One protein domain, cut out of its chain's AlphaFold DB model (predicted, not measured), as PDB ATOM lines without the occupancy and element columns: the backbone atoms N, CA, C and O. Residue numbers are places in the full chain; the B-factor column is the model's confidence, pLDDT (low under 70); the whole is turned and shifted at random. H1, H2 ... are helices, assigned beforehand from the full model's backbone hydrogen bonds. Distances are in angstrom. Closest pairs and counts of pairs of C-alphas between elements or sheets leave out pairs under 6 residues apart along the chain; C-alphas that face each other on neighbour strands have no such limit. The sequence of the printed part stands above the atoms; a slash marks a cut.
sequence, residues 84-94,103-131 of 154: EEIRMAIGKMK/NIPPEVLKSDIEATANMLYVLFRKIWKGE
ATOM      1  N   GLU A  84      88.086 182.422 109.164       92.25
ATOM      2  CA  GLU A  84      88.878 182.442 110.396       92.25
ATOM      3  C   GLU A  84      88.175 183.197 111.528       92.25
ATOM      4  O   GLU A  84      88.153 182.734 112.666       92.25
ATOM      5  N   GLU A  85      87.516 184.317 111.223       91.44
ATOM      6  CA  GLU A  85      86.696 185.034 112.203       91.44
ATOM      7  C   GLU A  85      85.543 184.173 112.717       91.44
ATOM      8  O   GLU A  85      85.272 184.161 113.918       91.44
ATOM      9  N   ILE A  86      84.904 183.406 111.830       93.19
ATOM     10  CA  ILE A  86      83.817 182.493 112.196       93.19
ATOM     11  C   ILE A  86      84.345 181.383 113.113       93.19
ATOM     12  O   ILE A  86      83.761 181.131 114.168       93.19
ATOM     13  N   ARG A  87      85.479 180.763 112.769       95.12
ATOM     14  CA  ARG A  87      86.138 179.738 113.602       95.12
ATOM     15  C   ARG A  87      86.473 180.286 114.986       95.12
ATOM     16  O   ARG A  87      86.134 179.672 116.000       95.12
ATOM     17  N   MET A  88      87.075 181.476 115.039       93.69
ATOM     18  CA  MET A  88      87.405 182.152 116.293       93.69
ATOM     19  C   MET A  88      86.158 182.472 117.123       93.69
ATOM     20  O   MET A  88      86.177 182.304 118.344       93.69
ATOM     21  N   ALA A  89      85.076 182.925 116.488       92.44
ATOM     22  CA  ALA A  89      83.823 183.227 117.166       92.44
ATOM     23  C   ALA A  89      83.200 181.967 117.784       92.44
ATOM     24  O   ALA A  89      82.879 181.985 118.974       92.44
ATOM     25  N   ILE A  90      83.118 180.862 117.029       94.50
ATOM     26  CA  ILE A  90      82.631 179.560 117.517       94.50
ATOM     27  C   ILE A  90      83.480 179.079 118.702       94.50
ATOM     28  O   ILE A  90      82.947 178.706 119.749       94.50
ATOM     29  N   GLY A  91      84.811 179.149 118.584       93.56
ATOM     30  CA  GLY A  91      85.729 178.757 119.654       93.56
ATOM     31  C   GLY A  91      85.511 179.547 120.952       93.56
ATOM     32  O   GLY A  91      85.505 178.967 122.043       93.56
ATOM     33  N   LYS A  92      85.247 180.857 120.837       92.62
ATOM     34  CA  LYS A  92      84.988 181.772 121.964       92.62
ATOM     35  C   LYS A  92      83.613 181.602 122.622       92.62
ATOM     36  O   LYS A  92      83.396 182.168 123.695       92.62
ATOM     37  N   MET A  93      82.684 180.841 122.035       90.88
ATOM     38  CA  MET A  93      81.368 180.599 122.644       90.88
ATOM     39  C   MET A  93      81.514 179.916 124.015       90.88
ATOM     40  O   MET A  93      82.451 179.156 124.251       90.88
ATOM     41  N   LYS A  94      80.595 180.166 124.952       91.69
ATOM     42  CA  LYS A  94      80.598 179.485 126.260       91.69
ATOM     43  C   LYS A  94      79.818 178.173 126.158       91.69
ATOM     44  O   LYS A  94      78.701 178.189 125.651       91.69
ATOM     45  N   ASN A 103      66.498 173.977 119.953       88.44
ATOM     46  CA  ASN A 103      67.114 172.870 120.677       88.44
ATOM     47  C   ASN A 103      68.570 172.609 120.253       88.44
ATOM     48  O   ASN A 103      69.068 171.496 120.421       88.44
ATOM     49  N   ILE A 104      69.271 173.630 119.741       88.62
ATOM     50  CA  ILE A 104      70.677 173.524 119.336       88.62
ATOM     51  C   ILE A 104      71.556 174.124 120.442       88.62
ATOM     52  O   ILE A 104      71.613 175.346 120.604       88.62
ATOM     53  N   PRO A 105      72.248 173.298 121.244       89.44
ATOM     54  CA  PRO A 105      73.167 173.803 122.249       89.44
ATOM     55  C   PRO A 105      74.510 174.213 121.607       89.44
ATOM     56  O   PRO A 105      74.893 173.686 120.555       89.44
ATOM     57  N   PRO A 106      75.270 175.141 122.221       87.56
ATOM     58  CA  PRO A 106      76.536 175.631 121.665       87.56
ATOM     59  C   PRO A 106      77.603 174.535 121.509       87.56
ATOM     60  O   PRO A 106      78.530 174.690 120.716       87.56
ATOM     61  N   GLU A 107      77.480 173.423 122.231       92.56
ATOM     62  CA  GLU A 107      78.327 172.237 122.105       92.56
ATOM     63  C   GLU A 107      78.261 171.625 120.703       92.56
ATOM     64  O   GLU A 107      79.286 171.171 120.203       92.56
ATOM     65  N   VAL A 108      77.093 171.663 120.050       91.06
ATOM     66  CA  VAL A 108      76.913 171.137 118.685       91.06
ATOM     67  C   VAL A 108      77.697 171.973 117.678       91.06
ATOM     68  O   VAL A 108      78.323 171.437 116.773       91.06
ATOM     69  N   LEU A 109      77.727 173.293 117.860       90.62
ATOM     70  CA  LEU A 109      78.507 174.180 116.993       90.62
ATOM     71  C   LEU A 109      80.014 174.044 117.248       90.62
ATOM     72  O   LEU A 109      80.826 174.291 116.360       90.62
ATOM     73  N   LYS A 110      80.394 173.637 118.463       94.12
ATOM     74  CA  LYS A 110      81.787 173.418 118.862       94.12
ATOM     75  C   LYS A 110      82.331 172.030 118.532       94.12
ATOM     76  O   LYS A 110      83.551 171.887 118.519       94.12
ATOM     77  N   SER A 111      81.486 171.023 118.308       93.06
ATOM     78  CA  SER A 111      81.942 169.640 118.103       93.06
ATOM     79  C   SER A 111      82.734 169.467 116.808       93.06
ATOM     80  O   SER A 111      83.684 168.692 116.780       93.06
ATOM     81  N   ASP A 112      82.371 170.214 115.763       93.94
ATOM     82  CA  ASP A 112      83.121 170.290 114.508       93.94
ATOM     83  C   ASP A 112      83.191 171.745 114.033       93.94
ATOM     84  O   ASP A 112      82.341 172.238 113.285       93.94
ATOM     85  N   ILE A 113      84.209 172.454 114.525       94.38
ATOM     86  CA  ILE A 113      84.415 173.881 114.248       94.38
ATOM     87  C   ILE A 113      84.653 174.114 112.753       94.38
ATOM     88  O   ILE A 113      84.185 175.113 112.212       94.38
ATOM     89  N   GLU A 114      85.359 173.205 112.081       94.31
ATOM     90  CA  GLU A 114      85.739 173.375 110.681       94.31
ATOM     91  C   GLU A 114      84.528 173.211 109.764       94.31
ATOM     92  O   GLU A 114      84.244 174.090 108.945       94.31
ATOM     93  N   ALA A 115      83.760 172.131 109.932       93.62
ATOM     94  CA  ALA A 115      82.545 171.926 109.152       93.62
ATOM     95  C   ALA A 115      81.516 173.030 109.434       93.62
ATOM     96  O   ALA A 115      80.943 173.599 108.501       93.62
ATOM     97  N   THR A 116      81.334 173.402 110.705       94.44
ATOM     98  CA  THR A 116      80.384 174.450 111.105       94.44
ATOM     99  C   THR A 116      80.772 175.810 110.531       94.44
ATOM    100  O   THR A 116      79.919 176.510 109.981       94.44
ATOM    101  N   ALA A 117      82.056 176.180 110.578       94.69
ATOM    102  CA  ALA A 117      82.527 177.437 110.006       94.69
ATOM    103  C   ALA A 117      82.351 177.485 108.483       94.69
ATOM    104  O   ALA A 117      81.899 178.502 107.957       94.69
ATOM    105  N   ASN A 118      82.631 176.383 107.778       94.75
ATOM    106  CA  ASN A 118      82.413 176.288 106.334       94.75
ATOM    107  C   ASN A 118      80.928 176.437 105.963       94.75
ATOM    108  O   ASN A 118      80.591 177.194 105.048       94.75
ATOM    109  N   MET A 119      80.020 175.780 106.696       93.56
ATOM    110  CA  MET A 119      78.575 175.927 106.478       93.56
ATOM    111  C   MET A 119      78.102 177.366 106.709       93.56
ATOM    112  O   MET A 119      77.396 177.931 105.869       93.56
ATOM    113  N   LEU A 120      78.512 177.980 107.823       92.81
ATOM    114  CA  LEU A 120      78.152 179.357 108.160       92.81
ATOM    115  C   LEU A 120      78.717 180.358 107.150       92.81
ATOM    116  O   LEU A 120      78.004 181.269 106.739       92.81
ATOM    117  N   TYR A 121      79.947 180.160 106.674       92.50
ATOM    118  CA  TYR A 121      80.547 181.001 105.639       92.50
ATOM    119  C   TYR A 121      79.726 180.989 104.340       92.50
ATOM    120  O   TYR A 121      79.443 182.043 103.765       92.50
ATOM    121  N   VAL A 122      79.277 179.808 103.894       91.56
ATOM    122  CA  VAL A 122      78.401 179.676 102.718       91.56
ATOM    123  C   VAL A 122      77.064 180.388 102.941       91.56
ATOM    124  O   VAL A 122      76.576 181.063 102.030       91.56
ATOM    125  N   LEU A 123      76.472 180.271 104.132       89.69
ATOM    126  CA  LEU A 123      75.225 180.955 104.482       89.69
ATOM    127  C   LEU A 123      75.396 182.477 104.502       89.69
ATOM    128  O   LEU A 123      74.633 183.176 103.837       89.69
ATOM    129  N   PHE A 124      76.429 182.994 105.167       88.75
ATOM    130  CA  PHE A 124      76.722 184.426 105.197       88.75
ATOM    131  C   PHE A 124      76.989 184.978 103.798       88.75
ATOM    132  O   PHE A 124      76.448 186.022 103.457       88.75
ATOM    133  N   ARG A 125      77.713 184.253 102.929       85.88
ATOM    134  CA  ARG A 125      77.879 184.623 101.507       85.88
ATOM    135  C   ARG A 125      76.546 184.742 100.777       85.88
ATOM    136  O   ARG A 125      76.383 185.664  99.980       85.88
ATOM    137  N   LYS A 126      75.631 183.793 100.995       84.31
ATOM    138  CA  LYS A 126      74.309 183.785 100.353       84.31
ATOM    139  C   LYS A 126      73.447 184.948 100.839       84.31
ATOM    140  O   LYS A 126      72.867 185.629 100.004       84.31
ATOM    141  N   ILE A 127      73.425 185.208 102.145       85.25
ATOM    142  CA  ILE A 127      72.680 186.325 102.744       85.25
ATOM    143  C   ILE A 127      73.263 187.667 102.275       85.25
ATOM    144  O   ILE A 127      72.520 188.538 101.840       85.25
ATOM    145  N   TRP A 128      74.594 187.796 102.269       83.50
ATOM    146  CA  TRP A 128      75.300 189.016 101.863       83.50
ATOM    147  C   TRP A 128      75.103 189.372 100.387       83.50
ATOM    148  O   TRP A 128      74.964 190.537 100.041       83.50
ATOM    149  N   LYS A 129      75.099 188.373  99.495       78.56
ATOM    150  CA  LYS A 129      74.915 188.591  98.050       78.56
ATOM    151  C   LYS A 129      73.455 188.642  97.613       78.56
ATOM    152  O   LYS A 129      73.166 189.213  96.570       78.56
ATOM    153  N   GLY A 130      72.579 187.947  98.332       72.38
ATOM    154  CA  GLY A 130      71.199 187.708  97.920       72.38
ATOM    155  C   GLY A 130      70.176 188.666  98.521       72.38
ATOM    156  O   GLY A 130      69.012 188.522  98.174       72.38
ATOM    157  N   GLU A 131      70.579 189.559  99.438       60.69
ATOM    158  CA  GLU A 131      69.729 190.525 100.171       60.69
ATOM    159  C   GLU A 131      68.426 189.927 100.751       60.69
ATOM    160  O   GLU A 131      67.486 190.627 101.104       60.69
TER     161      GLU A 131
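This is residues 84 to 94 and 103 to 131 of the 154 residues of an uncharacterized protein of Schistosoma rodhaini (UniProt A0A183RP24). One long helix, H3, has two short helices gathered at its first part: H1 packs slantwise on residues 113 to 121, and H2 turns a corner into H3. Residues 122 to 131 stick out as a free arm. The printed part has 40 residues, all helix in class, in order H1, H2, H3, with no named strand. It is only just loose, close to compact, with a radius of gyration of the C-alphas of 10.9 A and spans of 30 by 24 by 16 A.

H3, residues 113 to 130, runs 25.1 A from C-alpha 113 at (84.415, 173.881, 114.248) to C-alpha 130 at (71.199, 187.708, 97.920). H1 is residues 84 to 92, 12.2 A, beginning at (88.878, 182.442, 110.396). H2 is residues 106 to 111, 8.8 A.

H3, with residues 113 to 121 alone, touches H1 at a steep tilt of 55 degrees, opposite ways; their closest C-alphas, Arg 87 and Ala 117, are 5.6 A apart. H2 is close to H3 but not clearly touching, closest C-alphas Leu 109 and Thr 116 at 6.2 A. H1 and H2 only just touch, with 3 pairs of C-alphas within 8 A, the closest Ile 90 and Lys 110 at 6.3 A. In H1, H2 and H3 every O i to N i+4 pair is within hydrogen-bond range.

The farthest C-alphas, Lys 94 and Gly 130, are 31.0 A apart. Residues 95 to 102 are not printed; C-alphas 94 and 103 stand 16.0 A apart across this cut. The link H2 to H3 is tight. Residue 131 is under pLDDT 70.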